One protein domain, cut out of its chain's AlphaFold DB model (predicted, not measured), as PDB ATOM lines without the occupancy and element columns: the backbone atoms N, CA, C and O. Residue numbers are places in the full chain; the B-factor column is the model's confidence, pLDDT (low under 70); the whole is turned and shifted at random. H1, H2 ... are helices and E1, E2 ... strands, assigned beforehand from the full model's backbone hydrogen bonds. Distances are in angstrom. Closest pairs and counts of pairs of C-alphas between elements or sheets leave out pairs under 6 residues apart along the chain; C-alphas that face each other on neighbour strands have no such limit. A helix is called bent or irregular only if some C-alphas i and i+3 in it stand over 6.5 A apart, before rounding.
ATOM      1  N   LEU A   8      10.490 -25.019 -36.884       66.00
ATOM      2  CA  LEU A   8       9.821 -25.539 -38.075       66.00
ATOM      3  C   LEU A   8      10.101 -24.673 -39.308       66.00
ATOM      4  O   LEU A   8      10.286 -25.223 -40.384       66.00
ATOM      5  N   TYR A   9      10.115 -23.345 -39.167       71.31
ATOM      6  CA  TYR A   9      10.626 -22.383 -40.154       71.31
ATOM      7  C   TYR A   9      10.751 -20.992 -39.519       71.31
ATOM      8  O   TYR A   9      10.275 -20.752 -38.406       71.31
ATOM      9  N   GLU A  10      11.411 -20.071 -40.218       72.69
ATOM     10  CA  GLU A  10      11.622 -18.702 -39.753       72.69
ATOM     11  C   GLU A  10      11.376 -17.700 -40.881       72.69
ATOM     12  O   GLU A  10      11.631 -17.994 -42.050       72.69
ATOM     13  N   ILE A  11      10.901 -16.512 -40.517       75.00
ATOM     14  CA  ILE A  11      10.700 -15.383 -41.423       75.00
ATOM     15  C   ILE A  11      11.355 -14.158 -40.781       75.00
ATOM     16  O   ILE A  11      11.053 -13.822 -39.641       75.00
ATOM     17  N   PHE A  12      12.246 -13.490 -41.502       69.19
ATOM     18  CA  PHE A  12      12.810 -12.201 -41.091       69.19
ATOM     19  C   PHE A  12      12.066 -11.109 -41.838       69.19
ATOM     20  O   PHE A  12      11.999 -11.239 -43.045       69.19
ATOM     21  N   LEU A  13      11.520 -10.101 -41.155       68.25
ATOM     22  CA  LEU A  13      10.678  -9.020 -41.682       68.25
ATOM     23  C   LEU A  13      11.021  -7.713 -40.976       68.25
ATOM     24  O   LEU A  13      10.762  -7.606 -39.786       68.25
ATOM     25  N   PHE A  14      11.553  -6.709 -41.674       63.59
ATOM     26  CA  PHE A  14      11.778  -5.368 -41.103       63.59
ATOM     27  C   PHE A  14      12.419  -5.374 -39.697       63.59
ATOM     28  O   PHE A  14      11.921  -4.726 -38.782       63.59
ATOM     29  N   ARG A  15      13.526  -6.114 -39.520       68.31
ATOM     30  CA  ARG A  15      14.216  -6.331 -38.224       68.31
ATOM     31  C   ARG A  15      13.476  -7.206 -37.212       68.31
ATOM     32  O   ARG A  15      14.013  -7.476 -36.145       68.31
ATOM     33  N   THR A  16      12.299  -7.704 -37.545       71.31
ATOM     34  CA  THR A  16      11.550  -8.671 -36.748       71.31
ATOM     35  C   THR A  16      11.781 -10.077 -37.274       71.31
ATOM     36  O   THR A  16      11.460 -10.407 -38.413       71.31
ATOM     37  N   ARG A  17      12.317 -10.947 -36.428       78.38
ATOM     38  CA  ARG A  17      12.453 -12.373 -36.695       78.38
ATOM     39  C   ARG A  17      11.270 -13.114 -36.084       78.38
ATOM     40  O   ARG A  17      11.132 -13.189 -34.865       78.38
ATOM     41  N   LEU A  18      10.448 -13.702 -36.942       79.56
ATOM     42  CA  LEU A  18       9.401 -14.650 -36.584       79.56
ATOM     43  C   LEU A  18       9.969 -16.061 -36.646       79.56
ATOM     44  O   LEU A  18      10.457 -16.500 -37.688       79.56
ATOM     45  N   ARG A  19       9.891 -16.794 -35.540       79.19
ATOM     46  CA  ARG A  19      10.269 -18.206 -35.474       79.19
ATOM     47  C   ARG A  19       9.043 -19.035 -35.155       79.19
ATOM     48  O   ARG A  19       8.404 -18.821 -34.129       79.19
ATOM     49  N   PHE A  20       8.757 -20.002 -36.011       76.56
ATOM     50  CA  PHE A  20       7.691 -20.968 -35.805       76.56
ATOM     51  C   PHE A  20       8.334 -22.219 -35.244       76.56
ATOM     52  O   PHE A  20       9.120 -22.877 -35.927       76.56
ATOM     53  N   ARG A  21       8.059 -22.520 -33.980       74.19
ATOM     54  CA  ARG A  21       8.545 -23.740 -33.338       74.19
ATOM     55  C   ARG A  21       7.668 -24.926 -33.724       74.19
ATOM     56  O   ARG A  21       6.556 -24.740 -34.210       74.19
ATOM     57  N   CYS A  22       8.167 -26.151 -33.586       68.69
ATOM     58  CA  CYS A  22       7.378 -27.321 -33.961       68.69
ATOM     59  C   CYS A  22       6.202 -27.467 -32.981       68.69
ATOM     60  O   CYS A  22       6.442 -27.775 -31.814       68.69
ATOM     61  N   PRO A  23       4.930 -27.349 -33.414       59.94
ATOM     62  CA  PRO A  23       3.816 -27.375 -32.470       59.94
ATOM     63  C   PRO A  23       3.734 -28.690 -31.684       59.94
ATOM     64  O   PRO A  23       3.327 -28.673 -30.539       59.94
ATOM     65  N   LYS A  24       4.190 -29.826 -32.240       59.00
ATOM     66  CA  LYS A  24       4.264 -31.115 -31.515       59.00
ATOM     67  C   LYS A  24       5.354 -31.182 -30.443       59.00
ATOM     68  O   LYS A  24       5.230 -31.991 -29.531       59.00
ATOM     69  N   GLY A  25       6.434 -30.421 -30.601       55.41
ATOM     70  CA  GLY A  25       7.545 -30.394 -29.647       55.41
ATOM     71  C   GLY A  25       7.389 -29.310 -28.584       55.41
ATOM     72  O   GLY A  25       7.870 -29.483 -27.469       55.41
ATOM     73  N   ASP A  26       6.707 -28.218 -28.936       53.69
ATOM     74  CA  ASP A  26       6.728 -26.967 -28.177       53.69
ATOM     75  C   ASP A  26       5.349 -26.530 -27.660       53.69
ATOM     76  O   ASP A  26       5.281 -25.799 -26.674       53.69
ATOM     77  N   ALA A  27       4.253 -27.009 -28.258       55.22
ATOM     78  CA  ALA A  27       2.892 -26.816 -27.761       55.22
ATOM     79  C   ALA A  27       2.288 -28.165 -27.326       55.22
ATOM     80  O   ALA A  27       2.510 -29.207 -27.946       55.22
ATOM     81  N   GLN A  28       1.505 -28.180 -26.245       56.97
ATOM     82  CA  GLN A  28       0.777 -29.389 -25.847       56.97
ATOM     83  C   GLN A  28      -0.393 -29.626 -26.810       56.97
ATOM     84  O   GLN A  28      -1.501 -29.144 -26.602       56.97
ATOM     85  N   LEU A  29      -0.141 -30.368 -27.887       58.97
ATOM     86  CA  LEU A  29      -1.184 -30.823 -28.802       58.97
ATOM     87  C   LEU A  29      -1.939 -32.019 -28.207       58.97
ATOM     88  O   LEU A  29      -1.333 -32.960 -27.692       58.97
ATOM     89  N   SER A  30      -3.264 -32.032 -28.363       59.06
ATOM     90  CA  SER A  30      -4.073 -33.233 -28.137       59.06
ATOM     91  C   SER A  30      -3.557 -34.406 -28.990       59.06
ATOM     92  O   SER A  30      -3.329 -34.226 -30.189       59.06
ATOM     93  N   PRO A  31      -3.440 -35.636 -28.446       58.62
ATOM     94  CA  PRO A  31      -3.016 -36.820 -29.205       58.62
ATOM     95  C   PRO A  31      -3.890 -37.125 -30.431       58.62
ATOM     96  O   PRO A  31      -3.471 -37.839 -31.340       58.62
ATOM     97  N   ASN A  32      -5.116 -36.598 -30.445       55.12
ATOM     98  CA  ASN A  32      -6.104 -36.814 -31.498       55.12
ATOM     99  C   ASN A  32      -6.006 -35.795 -32.648       55.12
ATOM    100  O   ASN A  32      -6.745 -35.919 -33.628       55.12
ATOM    101  N   LEU A  33      -5.111 -34.804 -32.558       56.28
ATOM    102  CA  LEU A  33      -4.841 -33.863 -33.643       56.28
ATOM    103  C   LEU A  33      -4.169 -34.592 -34.813       56.28
ATOM    104  O   LEU A  33      -2.979 -34.914 -34.789       56.28
ATOM    105  N   SER A  34      -4.964 -34.867 -35.847       49.03
ATOM    106  CA  SER A  34      -4.548 -35.550 -37.071       49.03
ATOM    107  C   SER A  34      -4.372 -34.538 -38.204       49.03
ATOM    108  O   SER A  34      -5.302 -34.107 -38.873       49.03
ATOM    109  N   GLY A  35      -3.122 -34.151 -38.411       49.41
ATOM    110  CA  GLY A  35      -2.651 -33.395 -39.562       49.41
ATOM    111  C   GLY A  35      -1.210 -33.797 -39.822       49.41
ATOM    112  O   GLY A  35      -0.527 -34.307 -38.925       49.41
ATOM    113  N   GLU A  36      -0.729 -33.598 -41.042       53.22
ATOM    114  CA  GLU A  36       0.659 -33.892 -41.396       53.22
ATOM    115  C   GLU A  36       1.608 -32.838 -40.791       53.22
ATOM    116  O   GLU A  36       2.138 -31.950 -41.455       53.22
ATOM    117  N   ILE A  37       1.770 -32.916 -39.470       51.47
ATOM    118  CA  ILE A  37       2.637 -32.083 -38.641       51.47
ATOM    119  C   ILE A  37       3.877 -32.936 -38.375       51.47
ATOM    120  O   ILE A  37       3.831 -33.855 -37.551       51.47
ATOM    121  N   GLY A  38       4.942 -32.713 -39.143       49.28
ATOM    122  CA  GLY A  38       6.165 -33.521 -39.076       49.28
ATOM    123  C   GLY A  38       6.916 -33.665 -40.397       49.28
ATOM    124  O   GLY A  38       8.065 -34.095 -40.381       49.28
ATOM    125  N   ILE A  39       6.319 -33.272 -41.527       48.97
ATOM    126  CA  ILE A  39       7.122 -32.995 -42.719       48.97
ATOM    127  C   ILE A  39       7.928 -31.731 -42.441       48.97
ATOM    128  O   ILE A  39       7.376 -30.709 -42.032       48.97
ATOM    129  N   ASP A  40       9.233 -31.822 -42.671       44.12
ATOM    130  CA  ASP A  40      10.119 -30.675 -42.771       44.12
ATOM    131  C   ASP A  40       9.619 -29.750 -43.889       44.12
ATOM    132  O   ASP A  40       9.812 -30.004 -45.078       44.12
ATOM    133  N   ARG A  41       8.897 -28.703 -43.492       51.03
ATOM    134  CA  ARG A  41       8.332 -27.688 -44.381       51.03
ATOM    135  C   ARG A  41       9.096 -26.374 -44.237       51.03
ATOM    136  O   ARG A  41       8.449 -25.339 -44.256       51.03
ATOM    137  N   ARG A  42      10.421 -26.396 -44.036       47.81
ATOM    138  CA  ARG A  42      11.268 -25.193 -43.903       47.81
ATOM    139  C   ARG A  42      11.437 -24.444 -45.243       47.81
ATOM    140  O   ARG A  42      12.260 -24.885 -46.043       47.81
ATOM    141  N   PRO A  43      10.794 -23.286 -45.513       48.56
ATOM    142  CA  PRO A  43      11.348 -22.314 -46.448       48.56
ATOM    143  C   PRO A  43      12.258 -21.341 -45.686       48.56
ATOM    144  O   PRO A  43      11.860 -20.754 -44.682       48.56
ATOM    145  N   TYR A  44      13.484 -21.138 -46.169       51.88
ATOM    146  CA  TYR A  44      14.318 -20.013 -45.740       51.88
ATOM    147  C   TYR A  44      13.823 -18.749 -46.454       51.88
ATOM    148  O   TYR A  44      14.303 -18.421 -47.539       51.88
ATOM    149  N   ILE A  45      12.824 -18.060 -45.895       47.34
ATOM    150  CA  ILE A  45      12.336 -16.799 -46.473       47.34
ATOM    151  C   ILE A  45      13.178 -15.645 -45.913       47.34
ATOM    152  O   ILE A  45      12.914 -15.114 -44.835       47.34
ATOM    153  N   ASN A  46      14.211 -15.263 -46.668       43.59
ATOM    154  CA  ASN A  46      15.002 -14.056 -46.438       43.59
ATOM    155  C   ASN A  46      14.253 -12.831 -46.999       43.59
ATOM    156  O   ASN A  46      14.464 -12.468 -48.160       43.59
ATOM    157  N   THR A  47      13.379 -12.182 -46.219       41.66
ATOM    158  CA  THR A  47      12.709 -10.958 -46.707       41.66
ATOM    159  C   THR A  47      13.589  -9.713 -46.624       41.66
ATOM    160  O   THR A  47      13.226  -8.705 -47.219       41.66
ATOM    161  N   GLU A  48      14.765  -9.773 -45.988       37.94
ATOM    162  CA  GLU A  48      15.770  -8.698 -46.066       37.94
ATOM    163  C   GLU A  48      16.360  -8.574 -47.484       37.94
ATOM    164  O   GLU A  48      16.877  -7.523 -47.855       37.94
ATOM    165  N   SER A  49      16.243  -9.627 -48.306       34.19
ATOM    166  CA  SER A  49      16.655  -9.625 -49.718       34.19
ATOM    167  C   SER A  49      15.616  -9.049 -50.693       34.19
ATOM    168  O   SER A  49      15.927  -8.858 -51.869       34.19
ATOM    169  N   ARG A  50      14.391  -8.738 -50.238       37.94
ATOM    170  CA  ARG A  50      13.412  -7.992 -51.041       37.94
ATOM    171  C   ARG A  50      13.646  -6.496 -50.846       37.94
ATOM    172  O   ARG A  50      13.230  -5.906 -49.860       37.94
ATOM    173  N   SER A  51      14.262  -5.873 -51.843       32.75
ATOM    174  CA  SER A  51      14.533  -4.430 -51.919       32.75
ATOM    175  C   SER A  51      13.290  -3.550 -52.117       32.75
ATOM    176  O   SER A  51      13.405  -2.330 -52.192       32.75
ATOM    177  N   SER A  52      12.103  -4.146 -52.215       37.28
ATOM    178  CA  SER A  52      10.852  -3.425 -52.422       37.28
ATOM    179  C   SER A  52       9.682  -4.320 -52.026       37.28
ATOM    180  O   SER A  52       9.267  -5.188 -52.793       37.28
ATOM    181  N   TYR A  53       9.142  -4.099 -50.829       43.59
ATOM    182  CA  TYR A  53       7.711  -4.294 -50.618       43.59
ATOM    183  C   TYR A  53       7.041  -3.418 -51.675       43.59
ATOM    184  O   TYR A  53       7.383  -2.236 -51.772       43.59
ATOM    185  N   LEU A  54       6.223  -3.999 -52.555       38.34
ATOM    186  CA  LEU A  54       5.511  -3.217 -53.560       38.34
ATOM    187  C   LEU A  54       4.589  -2.262 -52.806       38.34
ATOM    188  O   LEU A  54       3.490  -2.620 -52.401       38.34
ATOM    189  N   ARG A  55       5.067  -1.038 -52.594       40.34
ATOM    190  CA  ARG A  55       4.203   0.101 -52.366       40.34
ATOM    191  C   ARG A  55       3.525   0.313 -53.710       40.34
ATOM    192  O   ARG A  55       4.122   0.888 -54.618       40.34
ATOM    193  N   GLU A  56       2.337  -0.255 -53.890       39.34
ATOM    194  CA  GLU A  56       1.479   0.143 -55.001       39.34
ATOM    195  C   GLU A  56       1.073   1.599 -54.737       39.34
ATOM    196  O   GLU A  56       0.063   1.906 -54.108       39.34
ATOM    197  N   ASP A  57       1.924   2.520 -55.196       38.06
ATOM    198  CA  ASP A  57       1.650   3.958 -55.229       38.06
ATOM    199  C   ASP A  57       0.503   4.289 -56.206       38.06
ATOM    200  O   ASP A  57       0.026   5.422 -56.264       38.06
ATOM    201  N   SER A  58      -0.022   3.295 -56.925       36.66
ATOM    202  CA  SER A  58      -1.331   3.365 -57.560       36.66
ATOM    203  C   SER A  58      -2.420   2.994 -56.548       36.66
ATOM    204  O   SER A  58      -2.999   1.917 -56.608       36.66
ATOM    205  N   ILE A  59      -2.734   3.940 -55.653       41.88
ATOM    206  CA  ILE A  59      -3.882   3.925 -54.723       41.88
ATOM    207  C   ILE A  59      -3.673   3.068 -53.448       41.88
ATOM    208  O   ILE A  59      -4.304   2.041 -53.248       41.88
ATOM    209  N   ASN A  60      -2.869   3.583 -52.505       44.50
ATOM    210  CA  ASN A  60      -3.043   3.429 -51.044       44.50
ATOM    211  C   ASN A  60      -3.424   2.030 -50.496       44.50
ATOM    212  O   ASN A  60      -4.401   1.914 -49.750       44.50
ATOM    213  N   LEU A  61      -2.636   0.984 -50.756       44.62
ATOM    214  CA  LEU A  61      -2.787  -0.300 -50.056       44.62
ATOM    215  C   LEU A  61      -1.536  -0.628 -49.222       44.62
ATOM    216  O   LEU A  61      -0.448  -0.849 -49.742       44.62
ATOM    217  N   TYR A  62      -1.717  -0.628 -47.895       60.47
ATOM    218  CA  TYR A  62      -0.693  -0.812 -46.848       60.47
ATOM    219  C   TYR A  62      -0.663  -2.252 -46.318       60.47
ATOM    220  O   TYR A  62      -0.507  -2.488 -45.118       60.47
ATOM    221  N   PHE A  63      -0.895  -3.208 -47.216       62.88
ATOM    222  CA  PHE A  63      -1.035  -4.627 -46.923       62.88
ATOM    223  C   PHE A  63      -0.098  -5.425 -47.823       62.88
ATOM    224  O   PHE A  63      -0.169  -5.292 -49.041       62.88
ATOM    225  N   ASP A  64       0.740  -6.278 -47.237       68.25
ATOM    226  CA  ASP A  64       1.533  -7.244 -48.002       68.25
ATOM    227  C   ASP A  64       1.340  -8.653 -47.446       68.25
ATOM    228  O   ASP A  64       1.382  -8.863 -46.234       68.25
ATOM    229  N   THR A  65       1.141  -9.627 -48.333       74.50
ATOM    230  CA  THR A  65       1.051 -11.042 -47.964       74.50
ATOM    231  C   THR A  65       2.431 -11.680 -48.049       74.50
ATOM    232  O   THR A  65       2.988 -11.886 -49.125       74.50
ATOM    233  N   ILE A  66       2.967 -12.041 -46.890       72.69
ATOM    234  CA  ILE A  66       4.315 -12.584 -46.712       72.69
ATOM    235  C   ILE A  66       4.362 -14.074 -47.046       72.69
ATOM    236  O   ILE A  66       5.300 -14.555 -47.679       72.69
ATOM    237  N   LEU A  67       3.366 -14.822 -46.570       76.00
ATOM    238  CA  LEU A  67       3.317 -16.272 -46.691       76.00
ATOM    239  C   LEU A  67       1.876 -16.719 -46.876       76.00
ATOM    240  O   LEU A  67       1.016 -16.368 -46.079       76.00
ATOM    241  N   ASN A  68       1.652 -17.570 -47.871       78.75
ATOM    242  CA  ASN A  68       0.439 -18.364 -47.999       78.75
ATOM    243  C   ASN A  68       0.835 -19.839 -47.996       78.75
ATOM    244  O   ASN A  68       1.622 -20.279 -48.832       78.75
ATOM    245  N   THR A  69       0.308 -20.602 -47.047       77.94
ATOM    246  CA  THR A  69       0.568 -22.038 -46.917       77.94
ATOM    247  C   THR A  69      -0.668 -22.756 -46.389       77.94
ATOM    248  O   THR A  69      -1.683 -22.134 -46.079       77.94
ATOM    249  N   GLY A  70      -0.620 -24.080 -46.298       77.06
ATOM    250  CA  GLY A  70      -1.707 -24.837 -45.703       77.06
ATOM    251  C   GLY A  70      -1.373 -26.287 -45.401       77.06
ATOM    252  O   GLY A  70      -0.407 -26.860 -45.909       77.06
ATOM    253  N   TRP A  71      -2.202 -26.891 -44.563       79.81
ATOM    254  CA  TRP A  71      -2.114 -28.279 -44.142       79.81
ATOM    255  C   TRP A  71      -3.384 -29.012 -44.522       79.81
ATOM    256  O   TRP A  71      -4.494 -28.556 -44.259       79.81
ATOM    257  N   ASN A  72      -3.205 -30.182 -45.114       79.25
ATOM    258  CA  ASN A  72      -4.303 -31.098 -45.335       79.25
ATOM    259  C   ASN A  72      -4.669 -31.781 -44.014       79.25
ATOM    260  O   ASN A  72      -3.796 -32.251 -43.277       79.25
ATOM    261  N   LEU A  73      -5.966 -31.822 -43.738       75.94
ATOM    262  CA  LEU A  73      -6.570 -32.489 -42.597       75.94
ATOM    263  C   LEU A  73      -7.093 -33.842 -43.067       75.94
ATOM    264  O   LEU A  73      -7.811 -33.935 -44.068       75.94
ATOM    265  N   TYR A  74      -6.693 -34.891 -42.358       75.56
ATOM    266  CA  TYR A  74      -7.004 -36.271 -42.711       75.56
ATOM    267  C   TYR A  74      -7.879 -36.879 -41.622       75.56
ATOM    268  O   TYR A  74      -7.549 -36.745 -40.444       75.56
ATOM    269  N   PRO A  75      -8.951 -37.602 -41.979       69.19
ATOM    270  CA  PRO A  75      -9.705 -38.345 -40.991       69.19
ATOM    271  C   PRO A  75      -8.846 -39.497 -40.454       69.19
ATOM    272  O   PRO A  75      -7.972 -40.031 -41.146       69.19
ATOM    273  N   LYS A  76      -9.114 -39.912 -39.215       65.06
ATOM    274  CA  LYS A  76      -8.386 -41.000 -38.556       65.06
ATOM    275  C   LYS A  76      -8.482 -42.302 -39.371       65.06
ATOM    276  O   LYS A  76      -9.576 -42.766 -39.691       65.06
ATOM    277  N   GLY A  77      -7.338 -42.915 -39.682       58.25
ATOM    278  CA  GLY A  77      -7.254 -44.201 -40.386       58.25
ATOM    279  C   GLY A  77      -6.204 -44.227 -41.499       58.25
ATOM    280  O   GLY A  77      -5.747 -43.191 -41.971       58.25
ATOM    281  N   TRP A  78      -5.807 -45.429 -41.918       51.06
ATOM    282  CA  TRP A  78      -4.797 -45.620 -42.963       51.06
ATOM    283  C   TRP A  78      -5.394 -45.329 -44.355       51.06
ATOM    284  O   TRP A  78      -6.553 -45.656 -44.612       51.06
ATOM    285  N   PHE A  79      -4.601 -44.723 -45.251       63.94
ATOM    286  CA  PHE A  79      -4.941 -44.433 -46.662       63.94
ATOM    287  C   PHE A  79      -6.166 -43.534 -46.909       63.94
ATOM    288  O   PHE A  79      -6.796 -43.601 -47.967       63.94
ATOM    289  N   LYS A  80      -6.527 -42.676 -45.954       70.38
ATOM    290  CA  LYS A  80      -7.630 -41.728 -46.137       70.38
ATOM    291  C   LYS A  80      -7.208 -40.536 -47.002       70.38
ATOM    292  O   LYS A  80      -6.081 -40.057 -46.914       70.38
ATOM    293  N   LYS A  81      -8.132 -40.059 -47.840       77.44
ATOM    294  CA  LYS A  81      -7.983 -38.803 -48.590       77.44
ATOM    295  C   LYS A  81      -8.169 -37.607 -47.644       77.44
ATOM    296  O   LYS A  81      -8.858 -37.761 -46.634       77.44
ATOM    297  N   PRO A  82      -7.578 -36.440 -47.950       76.06
ATOM    298  CA  PRO A  82      -7.791 -35.247 -47.145       76.06
ATOM    299  C   PRO A  82      -9.256 -34.805 -47.238       76.06
ATOM    300  O   PRO A  82      -9.828 -34.769 -48.329       76.06
ATOM    301  N   THR A  83      -9.868 -34.496 -46.097       80.69
ATOM    302  CA  THR A  83     -11.274 -34.060 -46.000       80.69
ATOM    303  C   THR A  83     -11.401 -32.546 -45.928       80.69
ATOM    304  O   THR A  83     -12.417 -31.992 -46.339       80.69
ATOM    305  N   ALA A  84     -10.356 -31.867 -45.463       81.19
ATOM    306  CA  ALA A  84     -10.285 -30.417 -45.405       81.19
ATOM    307  C   ALA A  84      -8.841 -29.929 -45.574       81.19
ATOM    308  O   ALA A  84      -7.884 -30.692 -45.425       81.19
ATOM    309  N   THR A  85      -8.685 -28.640 -45.855       83.50
ATOM    310  CA  THR A  85      -7.402 -27.938 -45.825       83.50
ATOM    311  C   THR A  85      -7.502 -26.768 -44.855       83.50
ATOM    312  O   THR A  85      -8.367 -25.905 -45.008       83.50
ATOM    313  N   LEU A  86      -6.594 -26.722 -43.882       83.88
ATOM    314  CA  LEU A  86      -6.329 -25.542 -43.069       83.88
ATOM    315  C   LEU A  86      -5.335 -24.655 -43.817       83.88
ATOM    316  O   LEU A  86      -4.178 -25.029 -43.987       83.88
ATOM    317  N   LEU A  87      -5.772 -23.488 -44.261       87.31
ATOM    318  CA  LEU A  87      -4.928 -22.481 -44.893       87.31
ATOM    319  C   LEU A  87      -4.449 -21.475 -43.852       87.31
ATOM    320  O   LEU A  87      -5.229 -21.069 -42.997       87.31
ATOM    321  N   LEU A  88      -3.199 -21.045 -43.984       86.00
ATOM    322  CA  LEU A  88      -2.586 -19.942 -43.255       86.00
ATOM    323  C   LEU A  88      -2.125 -18.884 -44.258       86.00
ATOM    324  O   LEU A  88      -1.388 -19.188 -45.197       86.00
ATOM    325  N   SER A  89      -2.512 -17.642 -44.001       88.25
ATOM    326  CA  SER A  89      -1.948 -16.450 -44.618       88.25
ATOM    327  C   SER A  89      -1.298 -15.581 -43.548       88.25
ATOM    328  O   SER A  89      -1.913 -15.310 -42.519       88.25
ATOM    329  N   ILE A  90      -0.060 -15.156 -43.775       85.75
ATOM    330  CA  ILE A  90       0.636 -14.172 -42.945       85.75
ATOM    331  C   ILE A  90       0.780 -12.905 -43.764       85.75
ATOM    332  O   ILE A  90       1.281 -12.947 -44.889       85.75
ATOM    333  N   SER A  91       0.385 -11.781 -43.186       86.19
ATOM    334  CA  SER A  91       0.467 -10.475 -43.827       86.19
ATOM    335  C   SER A  91       0.945  -9.389 -42.874       86.19
ATOM    336  O   SER A  91       0.822  -9.521 -41.657       86.19
ATOM    337  N   VAL A  92       1.501  -8.320 -43.438       83.12
ATOM    338  CA  VAL A  92       1.781  -7.066 -42.734       83.12
ATOM    339  C   VAL A  92       0.677  -6.083 -43.059       83.12
ATOM    340  O   VAL A  92       0.284  -5.954 -44.215       83.12
ATOM    341  N   ASN A  93       0.211  -5.368 -42.045       83.19
ATOM    342  CA  ASN A  93      -0.665  -4.221 -42.180       83.19
ATOM    343  C   ASN A  93      -0.018  -3.025 -41.490       83.19
ATOM    344  O   ASN A  93       0.277  -3.114 -40.301       83.19
ATOM    345  N   ALA A  94       0.139  -1.911 -42.199       79.50
ATOM    346  CA  ALA A  94       0.569  -0.658 -41.584       79.50
ATOM    347  C   ALA A  94      -0.620   0.278 -41.314       79.50
ATOM    348  O   ALA A  94      -1.686   0.156 -41.933       79.50
ATOM    349  N   ILE A  95      -0.445   1.243 -40.407       75.19
ATOM    350  CA  ILE A  95      -1.401   2.346 -40.247       75.19
ATOM    351  C   ILE A  95      -1.452   3.148 -41.555       75.19
ATOM    352  O   ILE A  95      -0.430   3.650 -42.038       75.19
ATOM    353  N   ASN A  96      -2.656   3.319 -42.111       71.94
ATOM    354  CA  ASN A  96      -2.836   4.157 -43.295       71.94
ATOM    355  C   ASN A  96      -2.410   5.603 -42.974       71.94
ATOM    356  O   ASN A  96      -2.743   6.098 -41.899       71.94
ATOM    357  N   PRO A  97      -1.761   6.342 -43.888       69.19
ATOM    358  CA  PRO A  97      -1.297   7.703 -43.628       69.19
ATOM    359  C   PRO A  97      -2.348   8.667 -43.067       69.19
ATOM    360  O   PRO A  97      -1.995   9.418 -42.161       69.19
ATOM    361  N   PRO A  98      -3.623   8.648 -43.520       72.50
ATOM    362  CA  PRO A  98      -4.658   9.505 -42.938       72.50
ATOM    363  C   PRO A  98      -4.925   9.218 -41.455       72.50
ATOM    364  O   PRO A  98      -5.318  10.113 -40.711       72.50
ATOM    365  N   ASP A  99      -4.678   7.981 -41.022       71.94
ATOM    366  CA  ASP A  99      -4.998   7.484 -39.689       71.94
ATOM    367  C   ASP A  99      -3.820   7.626 -38.706       71.94
ATOM    368  O   ASP A  99      -4.017   7.481 -37.503       71.94
ATOM    369  N   ARG A 100      -2.604   7.957 -39.170       72.75
ATOM    370  CA  ARG A 100      -1.383   8.006 -38.331       72.75
ATOM    371  C   ARG A 100      -1.460   8.981 -37.161       72.75
ATOM    372  O   ARG A 100      -0.906   8.715 -36.108       72.75
ATOM    373  N   ASN A 101      -2.199  10.079 -37.298       77.81
ATOM    374  CA  ASN A 101      -2.392  11.023 -36.190       77.81
ATOM    375  C   ASN A 101      -3.373  10.503 -35.119       77.81
ATOM    376  O   ASN A 101      -3.495  11.103 -34.054       77.81
ATOM    377  N   SER A 102      -4.106   9.423 -35.410       82.25
ATOM    378  CA  SER A 102      -5.108   8.830 -34.516       82.25
ATOM    379  C   SER A 102      -4.562   7.678 -33.667       82.25
ATOM    380  O   SER A 102      -5.240   7.270 -32.713       82.25
ATOM    381  N   TYR A 103      -3.380   7.163 -34.021       82.12
ATOM    382  CA  TYR A 103      -2.729   5.998 -33.423       82.12
ATOM    383  C   TYR A 103      -1.224   6.265 -33.322       82.12
ATOM    384  O   TYR A 103      -0.549   6.367 -34.340       82.12
ATOM    385  N   ASN A 104      -0.709   6.404 -32.100       78.56
ATOM    386  CA  ASN A 104       0.668   6.865 -31.889       78.56
ATOM    387  C   ASN A 104       1.707   5.737 -31.960       78.56
ATOM    388  O   ASN A 104       2.756   5.915 -32.571       78.56
ATOM    389  N   ASP A 105       1.449   4.608 -31.296       87.25
ATOM    390  CA  ASP A 105       2.383   3.480 -31.233       87.25
ATOM    391  C   ASP A 105       1.614   2.167 -31.031       87.25
ATOM    392  O   ASP A 105       1.057   1.923 -29.959       87.25
ATOM    393  N   LEU A 106       1.576   1.312 -32.059       88.81
ATOM    394  CA  LEU A 106       0.920   0.001 -31.996       88.81
ATOM    395  C   LEU A 106       1.640  -0.981 -31.062       88.81
ATOM    396  O   LEU A 106       1.055  -1.989 -30.683       88.81
ATOM    397  N   MET A 107       2.873  -0.715 -30.632       87.69
ATOM    398  CA  MET A 107       3.522  -1.537 -29.607       87.69
ATOM    399  C   MET A 107       2.866  -1.359 -28.228       87.69
ATOM    400  O   MET A 107       3.109  -2.162 -27.328       87.69
ATOM    401  N   ASP A 158     -16.349  -8.421 -31.364       82.56
ATOM    402  CA  ASP A 158     -15.902  -9.369 -30.349       82.56
ATOM    403  C   ASP A 158     -14.434  -9.724 -30.614       82.56
ATOM    404  O   ASP A 158     -14.096 -10.475 -31.534       82.56
ATOM    405  N   LEU A 159     -13.556  -9.062 -29.865       88.88
ATOM    406  CA  LEU A 159     -12.110  -9.162 -29.976       88.88
ATOM    407  C   LEU A 159     -11.591  -9.725 -28.662       88.88
ATOM    408  O   LEU A 159     -11.706  -9.079 -27.619       88.88
ATOM    409  N   ASN A 160     -11.003 -10.911 -28.735       91.06
ATOM    410  CA  ASN A 160     -10.360 -11.550 -27.598       91.06
ATOM    411  C   ASN A 160      -8.889 -11.141 -27.548       91.06
ATOM    412  O   ASN A 160      -8.243 -11.036 -28.589       91.06
ATOM    413  N   THR A 161      -8.346 -10.958 -26.350       92.50
ATOM    414  CA  THR A 161      -6.937 -10.596 -26.156       92.50
ATOM    415  C   THR A 161      -6.248 -11.672 -25.332       92.50
ATOM    416  O   THR A 161      -6.748 -12.065 -24.279       92.50
ATOM    417  N   GLU A 162      -5.094 -12.134 -25.796       91.38
ATOM    418  CA  GLU A 162      -4.253 -13.106 -25.099       91.38
ATOM    419  C   GLU A 162      -2.775 -12.694 -25.151       91.38
ATOM    420  O   GLU A 162      -2.360 -11.908 -26.006       91.38
ATOM    421  N   GLU A 163      -1.972 -13.201 -24.215       89.38
ATOM    422  CA  GLU A 163      -0.522 -12.999 -24.207       89.38
ATOM    423  C   GLU A 163       0.176 -14.294 -24.628       89.38
ATOM    424  O   GLU A 163       0.014 -15.338 -23.996       89.38
ATOM    425  N   VAL A 164       0.980 -14.223 -25.687       85.06
ATOM    426  CA  VAL A 164       1.693 -15.369 -26.253       85.06
ATOM    427  C   VAL A 164       3.171 -15.035 -26.359       85.06
ATOM    428  O   VAL A 164       3.573 -14.135 -27.093       85.06
ATOM    429  N   ASN A 165       4.002 -15.776 -25.621       81.56
ATOM    430  CA  ASN A 165       5.462 -15.618 -25.613       81.56
ATOM    431  C   ASN A 165       5.931 -14.163 -25.380       81.56
ATOM    432  O   ASN A 165       6.925 -13.735 -25.967       81.56
ATOM    433  N   GLY A 166       5.223 -13.417 -24.521       82.88
ATOM    434  CA  GLY A 166       5.523 -12.020 -24.182       82.88
ATOM    435  C   GLY A 166       4.970 -10.981 -25.164       82.88
ATOM    436  O   GLY A 166       5.312  -9.807 -25.051       82.88
ATOM    437  N   HIS A 167       4.135 -11.397 -26.120       86.00
ATOM    438  CA  HIS A 167       3.487 -10.517 -27.091       86.00
ATOM    439  C   HIS A 167       1.978 -10.524 -26.891       86.00
ATOM    440  O   HIS A 167       1.373 -11.584 -26.729       86.00
ATOM    441  N   THR A 168       1.359  -9.347 -26.941       92.44
ATOM    442  CA  THR A 168      -0.102  -9.245 -26.982       92.44
ATOM    443  C   THR A 168      -0.601  -9.664 -28.359       92.44
ATOM    444  O   THR A 168      -0.125  -9.172 -29.390       92.44
ATOM    445  N   ILE A 169      -1.571 -10.572 -28.370       93.62
ATOM    446  CA  ILE A 169      -2.254 -11.041 -29.565       93.62
ATOM    447  C   ILE A 169      -3.743 -10.724 -29.439       93.62
ATOM    448  O   ILE A 169      -4.376 -11.025 -28.428       93.62
ATOM    449  N   PHE A 170      -4.301 -10.140 -30.497       95.19
ATOM    450  CA  PHE A 170      -5.732  -9.897 -30.632       95.19
ATOM    451  C   PHE A 170      -6.342 -10.918 -31.590       95.19
ATOM    452  O   PHE A 170      -5.894 -11.052 -32.727       95.19
ATOM    453  N   ASN A 171      -7.368 -11.621 -31.137       93.50
ATOM    454  CA  ASN A 171      -8.070 -12.700 -31.821       93.50
ATOM    455  C   ASN A 171      -9.452 -12.215 -32.270       93.50
ATOM    456  O   ASN A 171     -10.238 -11.728 -31.458       93.50
ATOM    457  N   TYR A 172      -9.758 -12.431 -33.549       92.38
ATOM    458  CA  TYR A 172     -11.076 -12.233 -34.135       92.38
ATOM    459  C   TYR A 172     -11.519 -13.458 -34.947       92.38
ATOM    460  O   TYR A 172     -10.787 -13.947 -35.814       92.38
ATOM    461  N   SER A 173     -12.752 -13.916 -34.715       90.19
ATOM    462  CA  SER A 173     -13.343 -15.090 -35.367       90.19
ATOM    463  C   SER A 173     -14.639 -14.718 -36.104       90.19
ATOM    464  O   SER A 173     -15.717 -14.820 -35.517       90.19
ATOM    465  N   PRO A 174     -14.588 -14.316 -37.392       82.62
ATOM    466  CA  PRO A 174     -15.793 -13.955 -38.149       82.62
ATOM    467  C   PRO A 174     -16.737 -15.143 -38.396       82.62
ATOM    468  O   PRO A 174     -17.917 -14.954 -38.674       82.62
ATOM    469  N   SER A 175     -16.221 -16.372 -38.344       86.19
ATOM    470  CA  SER A 175     -16.992 -17.608 -38.480       86.19
ATOM    471  C   SER A 175     -16.213 -18.773 -37.873       86.19
ATOM    472  O   SER A 175     -14.996 -18.706 -37.758       86.19
ATOM    473  N   ALA A 176     -16.881 -19.881 -37.541       86.00
ATOM    474  CA  ALA A 176     -16.224 -21.030 -36.902       86.00
ATOM    475  C   ALA A 176     -15.029 -21.593 -37.703       86.00
ATOM    476  O   ALA A 176     -14.100 -22.148 -37.126       86.00
ATOM    477  N   ASN A 177     -15.039 -21.433 -39.031       87.94
ATOM    478  CA  ASN A 177     -13.991 -21.907 -39.933       87.94
ATOM    479  C   ASN A 177     -12.937 -20.848 -40.308       87.94
ATOM    480  O   ASN A 177     -12.132 -21.093 -41.214       87.94
ATOM    481  N   ARG A 178     -12.965 -19.661 -39.690       91.38
ATOM    482  CA  ARG A 178     -12.042 -18.556 -39.964       91.38
ATOM    483  C   ARG A 178     -11.589 -17.914 -38.664       91.38
ATOM    484  O   ARG A 178     -12.410 -17.441 -37.891       91.38
ATOM    485  N   LEU A 179     -10.280 -17.812 -38.486       93.19
ATOM    486  CA  LEU A 179      -9.688 -17.218 -37.296       93.19
ATOM    487  C   LEU A 179      -8.568 -16.278 -37.706       93.19
ATOM    488  O   LEU A 179      -7.745 -16.628 -38.550       93.19
ATOM    489  N   THR A 180      -8.555 -15.072 -37.155       94.00
ATOM    490  CA  THR A 180      -7.544 -14.064 -37.469       94.00
ATOM    491  C   THR A 180      -6.890 -13.559 -36.198       94.00
ATOM    492  O   THR A 180      -7.577 -13.216 -35.242       94.00
ATOM    493  N   TYR A 181      -5.564 -13.488 -36.218       94.44
ATOM    494  CA  TYR A 181      -4.758 -12.983 -35.118       94.44
ATOM    495  C   TYR A 181      -3.962 -11.763 -35.552       94.44
ATOM    496  O   TYR A 181      -3.388 -11.758 -36.644       94.44
ATOM    497  N   TYR A 182      -3.890 -10.767 -34.679       94.38
ATOM    498  CA  TYR A 182      -3.137  -9.536 -34.867       94.38
ATOM    499  C   TYR A 182      -2.096  -9.395 -33.765       94.38
ATOM    500  O   TYR A 182      -2.413  -9.583 -32.594       94.38
ATOM    501  N   THR A 183      -0.868  -9.040 -34.124       93.00
ATOM    502  CA  THR A 183       0.179  -8.726 -33.147       93.00
ATOM    503  C   THR A 183       1.109  -7.650 -33.691       93.00
ATOM    504  O   THR A 183       1.504  -7.686 -34.861       93.00
ATOM    505  N   ALA A 184       1.397  -6.644 -32.871       90.44
ATOM    506  CA  ALA A 184       2.236  -5.530 -33.279       90.44
ATOM    507  C   ALA A 184       3.703  -5.966 -33.313       90.44
ATOM    508  O   ALA A 184       4.156  -6.725 -32.456       90.44
ATOM    509  N   PHE A 185       4.449  -5.482 -34.301       84.31
ATOM    510  CA  PHE A 185       5.897  -5.715 -34.384       84.31
ATOM    511  C   PHE A 185       6.705  -4.447 -34.671       84.31
ATOM    512  O   PHE A 185       7.934  -4.495 -34.682       84.31
ATOM    513  N   GLY A 186       6.022  -3.325 -34.890       81.00
ATOM    514  CA  GLY A 186       6.594  -1.998 -35.044       81.00
ATOM    515  C   GLY A 186       5.598  -0.937 -34.585       81.00
ATOM    516  O   GLY A 186       4.430  -1.233 -34.337       81.00
ATOM    517  N   GLN A 187       6.053   0.314 -34.493       83.19
ATOM    518  CA  GLN A 187       5.207   1.422 -34.027       83.19
ATOM    519  C   GLN A 187       3.999   1.672 -34.933       83.19
ATOM    520  O   GLN A 187       2.948   2.083 -34.454       83.19
ATOM    521  N   GLU A 188       4.133   1.390 -36.229       82.25
ATOM    522  CA  GLU A 188       3.066   1.565 -37.215       82.25
ATOM    523  C   GLU A 188       2.628   0.245 -37.862       82.25
ATOM    524  O   GLU A 188       1.754   0.268 -38.728       82.25
ATOM    525  N   ASP A 189       3.203  -0.891 -37.452       82.81
ATOM    526  CA  ASP A 189       3.118  -2.149 -38.192       82.81
ATOM    527  C   ASP A 189       2.538  -3.304 -37.362       82.81
ATOM    528  O   ASP A 189       2.956  -3.596 -36.236       82.81
ATOM    529  N   MET A 190       1.593  -4.009 -37.978       88.19
ATOM    530  CA  MET A 190       0.855  -5.131 -37.415       88.19
ATOM    531  C   MET A 190       1.042  -6.375 -38.280       88.19
ATOM    532  O   MET A 190       0.815  -6.347 -39.490       88.19
ATOM    533  N   LEU A 191       1.399  -7.496 -37.666       89.25
ATOM    534  CA  LEU A 191       1.315  -8.805 -38.300       89.25
ATOM    535  C   LEU A 191      -0.103  -9.334 -38.194       89.25
ATOM    536  O   LEU A 191      -0.762  -9.201 -37.164       89.25
ATOM    537  N   THR A 192      -0.567  -9.966 -39.262       91.88
ATOM    538  CA  THR A 192      -1.873 -10.609 -39.317       91.88
ATOM    539  C   THR A 192      -1.723 -12.042 -39.781       91.88
ATOM    540  O   THR A 192      -1.230 -12.301 -40.879       91.88
ATOM    541  N   PHE A 193      -2.176 -12.967 -38.941       91.69
ATOM    542  CA  PHE A 193      -2.245 -14.392 -39.227       91.69
ATOM    543  C   PHE A 193      -3.701 -14.748 -39.480       91.69
ATOM    544  O   PHE A 193      -4.509 -14.742 -38.554       91.69
ATOM    545  N   SER A 194      -4.044 -15.051 -40.723       93.31
ATOM    546  CA  SER A 194      -5.392 -15.448 -41.112       93.31
ATOM    547  C   SER A 194      -5.428 -16.937 -41.403       93.31
ATOM    548  O   SER A 194      -4.762 -17.428 -42.314       93.31
ATOM    549  N   PHE A 195      -6.251 -17.646 -40.648       92.69
ATOM    550  CA  PHE A 195      -6.518 -19.059 -40.820       92.69
ATOM    551  C   PHE A 195      -7.896 -19.258 -41.433       92.69
ATOM    552  O   PHE A 195      -8.869 -18.612 -41.039       92.69
ATOM    553  N   SER A 196      -7.995 -20.162 -42.404       93.38
ATOM    554  CA  SER A 196      -9.286 -20.569 -42.959       93.38
ATOM    555  C   SER A 196      -9.325 -22.060 -43.238       93.38
ATOM    556  O   SER A 196      -8.382 -22.622 -43.791       93.38
ATOM    557  N   ILE A 197     -10.428 -22.701 -42.873       89.56
ATOM    558  CA  ILE A 197     -10.644 -24.124 -43.117       89.56
ATOM    559  C   ILE A 197     -11.569 -24.256 -44.320       89.56
ATOM    560  O   ILE A 197     -12.700 -23.759 -44.317       89.56
ATOM    561  N   LYS A 198     -11.073 -24.921 -45.363       87.62
ATOM    562  CA  LYS A 198     -11.834 -25.251 -46.570       87.62
ATOM    563  C   LYS A 198     -12.128 -26.745 -46.582       87.62
ATOM    564  O   LYS A 198     -11.195 -27.545 -46.585       87.62
ATOM    565  N   SER A 199     -13.408 -27.114 -46.597       80.56
ATOM    566  CA  SER A 199     -13.802 -28.508 -46.817       80.56
ATOM    567  C   SER A 199     -13.475 -28.912 -48.253       80.56
ATOM    568  O   SER A 199     -13.722 -28.141 -49.179       80.56
ATOM    569  N   ILE A 200     -12.910 -30.104 -48.435       74.00
ATOM    570  CA  ILE A 200     -12.608 -30.688 -49.753       74.00
ATOM    571  C   ILE A 200     -13.738 -31.631 -50.189       74.00
ATOM    572  O   ILE A 200     -13.903 -31.895 -51.378       74.00
ATOM    573  N   MET A 201     -14.524 -32.143 -49.239       68.81
ATOM    574  CA  MET A 201     -15.620 -33.078 -49.492       68.81
ATOM    575  C   MET A 201     -16.946 -32.541 -48.946       68.81
ATOM    576  O   MET A 201     -16.964 -31.731 -48.013       68.81
ATOM    577  N   ASP A 202     -18.050 -33.045 -49.498       67.00
ATOM    578  CA  ASP A 202     -19.386 -32.912 -48.913       67.00
ATOM    579  C   ASP A 202     -19.469 -33.787 -47.655       67.00
ATOM    580  O   ASP A 202     -19.951 -34.918 -47.670       67.00
ATOM    581  N   SER A 203     -18.898 -33.286 -46.564       65.44
ATOM    582  CA  SER A 203     -19.009 -33.895 -45.239       65.44
ATOM    583  C   SER A 203     -20.377 -33.589 -44.625       65.44
ATOM    584  O   SER A 203     -20.932 -32.507 -44.840       65.44
ATOM    585  N   ASP A 204     -20.907 -34.519 -43.828       77.00
ATOM    586  CA  ASP A 204     -22.051 -34.224 -42.961       77.00
ATOM    587  C   ASP A 204     -21.687 -33.150 -41.915       77.00
ATOM    588  O   ASP A 204     -20.509 -32.879 -41.655       77.00
ATOM    589  N   ASP A 205     -22.696 -32.504 -41.332       80.75
ATOM    590  CA  ASP A 205     -22.478 -31.361 -40.438       80.75
ATOM    591  C   ASP A 205     -21.734 -31.738 -39.149       80.75
ATOM    592  O   ASP A 205     -20.972 -30.928 -38.627       80.75
ATOM    593  N   THR A 206     -21.859 -32.985 -38.683       82.25
ATOM    594  CA  THR A 206     -21.148 -33.461 -37.484       82.25
ATOM    595  C   THR A 206     -19.650 -33.564 -37.756       82.25
ATOM    596  O   THR A 206     -18.836 -33.056 -36.988       82.25
ATOM    597  N   GLN A 207     -19.273 -34.155 -38.892       78.56
ATOM    598  CA  GLN A 207     -17.878 -34.256 -39.319       78.56
ATOM    599  C   GLN A 207     -17.264 -32.882 -39.595       78.56
ATOM    600  O   GLN A 207     -16.093 -32.660 -39.290       78.56
ATOM    601  N   LYS A 208     -18.034 -31.942 -40.161       80.31
ATOM    602  CA  LYS A 208     -17.569 -30.561 -40.365       80.31
ATOM    603  C   LYS A 208     -17.246 -29.879 -39.041       80.31
ATOM    604  O   LYS A 208     -16.198 -29.246 -38.946       80.31
ATOM    605  N   ILE A 209     -18.114 -30.019 -38.038       84.75
ATOM    606  CA  ILE A 209     -17.899 -29.450 -36.702       84.75
ATOM    607  C   ILE A 209     -16.634 -30.042 -36.074       84.75
ATOM    608  O   ILE A 209     -15.751 -29.286 -35.677       84.75
ATOM    609  N   GLU A 210     -16.482 -31.368 -36.083       83.12
ATOM    610  CA  GLU A 210     -15.294 -32.036 -35.530       83.12
ATOM    611  C   GLU A 210     -13.998 -31.581 -36.228       83.12
ATOM    612  O   GLU A 210     -12.984 -31.307 -35.579       83.12
ATOM    613  N   LEU A 211     -14.019 -31.446 -37.559       80.56
ATOM    614  CA  LEU A 211     -12.873 -30.948 -38.325       80.56
ATOM    615  C   LEU A 211     -12.528 -29.502 -37.965       80.56
ATOM    616  O   LEU A 211     -11.345 -29.168 -37.880       80.56
ATOM    617  N   ILE A 212     -13.536 -28.654 -37.759       85.88
ATOM    618  CA  ILE A 212     -13.341 -27.263 -37.354       85.88
ATOM    619  C   ILE A 212     -12.719 -27.190 -35.960       85.88
ATOM    620  O   ILE A 212     -11.732 -26.481 -35.778       85.88
ATOM    621  N   GLU A 213     -13.224 -27.960 -34.997       85.62
ATOM    622  CA  GLU A 213     -12.669 -28.015 -33.641       85.62
ATOM    623  C   GLU A 213     -11.199 -28.445 -33.657       85.62
ATOM    624  O   GLU A 213     -10.341 -27.782 -33.071       85.62
ATOM    625  N   LYS A 214     -10.871 -29.503 -34.409       81.06
ATOM    626  CA  LYS A 214      -9.488 -29.986 -34.538       81.06
ATOM    627  C   LYS A 214      -8.582 -29.002 -35.259       81.06
ATOM    628  O   LYS A 214      -7.418 -28.853 -34.895       81.06
ATOM    629  N   ALA A 215      -9.087 -28.318 -36.273       83.12
ATOM    630  CA  ALA A 215      -8.329 -27.269 -36.926       83.12
ATOM    631  C   ALA A 215      -8.074 -26.091 -35.979       83.12
ATOM    632  O   ALA A 215      -6.942 -25.629 -35.915       83.12
ATOM    633  N   ASN A 216      -9.062 -25.660 -35.196       86.06
ATOM    634  CA  ASN A 216      -8.905 -24.569 -34.232       86.06
ATOM    635  C   ASN A 216      -7.920 -24.932 -33.107       86.06
ATOM    636  O   ASN A 216      -7.083 -24.106 -32.741       86.06
ATOM    637  N   GLU A 217      -7.931 -26.181 -32.630       82.75
ATOM    638  CA  GLU A 217      -6.895 -26.717 -31.733       82.75
ATOM    639  C   GLU A 217      -5.485 -26.607 -32.360       82.75
ATOM    640  O   GLU A 217      -4.540 -26.166 -31.702       82.75
ATOM    641  N   LEU A 218      -5.329 -26.963 -33.644       82.06
ATOM    642  CA  LEU A 218      -4.052 -26.844 -34.359       82.06
ATOM    643  C   LEU A 218      -3.628 -25.384 -34.556       82.06
ATOM    644  O   LEU A 218      -2.459 -25.055 -34.373       82.06
ATOM    645  N   VAL A 219      -4.562 -24.512 -34.935       87.00
ATOM    646  CA  VAL A 219      -4.319 -23.079 -35.118       87.00
ATOM    647  C   VAL A 219      -3.821 -22.455 -33.820       87.00
ATOM    648  O   VAL A 219      -2.787 -21.788 -33.831       87.00
ATOM    649  N   SER A 220      -4.497 -22.740 -32.704       85.31
ATOM    650  CA  SER A 220      -4.076 -22.284 -31.381       85.31
ATOM    651  C   SER A 220      -2.645 -22.727 -31.077       85.31
ATOM    652  O   SER A 220      -1.797 -21.901 -30.743       85.31
ATOM    653  N   ALA A 221      -2.316 -24.000 -31.300       81.31
ATOM    654  CA  ALA A 221      -0.962 -24.495 -31.075       81.31
ATOM    655  C   ALA A 221       0.093 -23.870 -32.003       81.31
ATOM    656  O   ALA A 221       1.229 -23.655 -31.578       81.31
ATOM    657  N   ILE A 222      -0.259 -23.557 -33.255       82.25
ATOM    658  CA  ILE A 222       0.622 -22.822 -34.170       82.25
ATOM    659  C   ILE A 222       0.888 -21.427 -33.612       82.25
ATOM    660  O   ILE A 222       2.055 -21.074 -33.479       82.25
ATOM    661  N   ILE A 223      -0.145 -20.666 -33.245       87.25
ATOM    662  CA  ILE A 223       0.008 -19.316 -32.681       87.25
ATOM    663  C   ILE A 223       0.874 -19.336 -31.420       87.25
ATOM    664  O   ILE A 223       1.844 -18.587 -31.332       87.25
ATOM    665  N   HIS A 224       0.617 -20.270 -30.504       85.50
ATOM    666  CA  HIS A 224       1.386 -20.415 -29.268       85.50
ATOM    667  C   HIS A 224       2.844 -20.860 -29.490       85.50
ATOM    668  O   HIS A 224       3.692 -20.679 -28.616       85.50
ATOM    669  N   SER A 225       3.169 -21.396 -30.670       81.81
ATOM    670  CA  SER A 225       4.540 -21.760 -31.054       81.81
ATOM    671  C   SER A 225       5.356 -20.599 -31.640       81.81
ATOM    672  O   SER A 225       6.559 -20.759 -31.872       81.81
ATOM    673  N   ILE A 226       4.729 -19.447 -31.907       83.44
ATOM    674  CA  ILE A 226       5.389 -18.302 -32.541       83.44
ATOM    675  C   ILE A 226       6.235 -17.564 -31.510       83.44
ATOM    676  O   ILE A 226       5.750 -17.123 -30.473       83.44
ATOM    677  N   SER A 227       7.509 -17.375 -31.825       84.12
ATOM    678  CA  SER A 227       8.402 -16.467 -31.114       84.12
ATOM    679  C   SER A 227       8.703 -15.278 -32.017       84.12
ATOM    680  O   SER A 227       9.156 -15.457 -33.148       84.12
ATOM    681  N   ILE A 228       8.431 -14.076 -31.516       82.25
ATOM    682  CA  ILE A 228       8.664 -12.812 -32.216       82.25
ATOM    683  C   ILE A 228       9.850 -12.125 -31.539       82.25
ATOM    684  O   ILE A 228       9.831 -11.873 -30.335       82.25
ATOM    685  N   GLU A 229      10.902 -11.856 -32.303       82.88
ATOM    686  CA  GLU A 229      12.098 -11.158 -31.835       82.88
ATOM    687  C   GLU A 229      12.307  -9.901 -32.675       82.88
ATOM    688  O   GLU A 229      12.596  -9.999 -33.863       82.88
ATOM    689  N   VAL A 230      12.180  -8.726 -32.068       73.31
ATOM    690  CA  VAL A 230      12.388  -7.440 -32.744       73.31
ATOM    691  C   VAL A 230      13.816  -6.956 -32.472       73.31
ATOM    692  O   VAL A 230      14.211  -6.800 -31.313       73.31
ATOM    693  N   ASP A 231      14.619  -6.728 -33.515       69.62
ATOM    694  CA  ASP A 231      15.961  -6.148 -33.387       69.62
ATOM    695  C   ASP A 231      15.878  -4.615 -33.287       69.62
ATOM    696  O   ASP A 231      15.756  -3.888 -34.276       69.62
TER     697      ASP A 231
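AT A GLANCE: This is residues 8 to 107 and 158 to 231 of the 238 residues of an uncharacterized protein of Thalassolituus oleivorans R6-15 (UniProt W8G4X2). A twisted six-stranded sheet curls round one long helix, H3, and a small four-stranded sheet stands beyond the last turns of H3, which lead straight into its strand E10. The two sheets have few contacts; short H2 sits at one far end of the long axis, and the loop 74 to 83 at the other. The printed part has 174 residues, with three named helices and ten named strands in the order E1 E2 H1 E3 E4 E5 H2 E6 E7 E8 E9 H3 E10, a mixed class. The large sheet runs E4 E5 E9 E8 E7 E6, antiparallel; the small one runs E3 E1 E2 E10, mixed. The whole is compact, with a radius of gyration of the C-alphas of 17.4 A, and elongated, spanning 54 by 32 by 31 A.

IN THESE COORDINATES: Find C-alpha 8 at (9.821, -25.539, -38.075), where E1, residues 8 to 13, begins. E2 is 16 to 21, H1 23 to 26 and E3 44 to 46. E4, 63 to 73, measures 28.7 A and bends by 56 degrees at residue 66; E5, 84 to 94, measures 31.9 A. H2, 97 to 102, is irregular: C-alphas 98 and 101 are 7.3 A apart. Past the cut come E6, 160 to 164, E7, 167 to 175, E8, 178 to 184, and E9, 189 to 199, 32.5 A. H3, 205 to 224, runs 28.5 A from C-alpha 205 at (-22.478, -31.361, -40.438). E10, 226 to 230, ends at C-alpha 230, (12.388, -7.440, -32.744).

HOW THE PARTS SIT: In the small sheet, look at hairpin E1 and E2, with N 11 and O 18 2.9 A apart, and antiparallel E2 and E10, with N 19 and O 227 2.8 A apart. E3 and E1 meet only at a point, C-alphas 45 and 11. H1 only just is on this sheet, which it only grazes. In the large sheet, hairpin E4 and E5 has N 69 and O 88 2.9 A apart; antiparallel E5 and E9 have N 89 and O 194 2.8 A apart. E6 E7 E8 E9 form a meander, each the antiparallel neighbour of the one before: see N 162 and O 169, 2.9 A, N 180 and O 172, 2.8 A, and N 193 and O 181, 2.9 A. H3 on one face gives two layers; its closest C-alphas to E9 are Ile 212 and Ile 197, 7.1 A. H3 has every O i to N i+4 pair within hydrogen-bond range, H2 has 0 of 2 but 2 of 3 O i to N i+3 pairs, and H1 is too short for an i+4 pair.

THE WHOLE: The farthest C-alphas, of Trp 78 and Asn 101, are 57.1 A apart. Residues 108 to 157 are not printed, with 21.0 A between C-alphas 107 and 158. The links H1 to E3 and E3 to E4 are long. Mean pLDDT of the printed part is 73.3; 58 residues are under 70, among them 22 to 64.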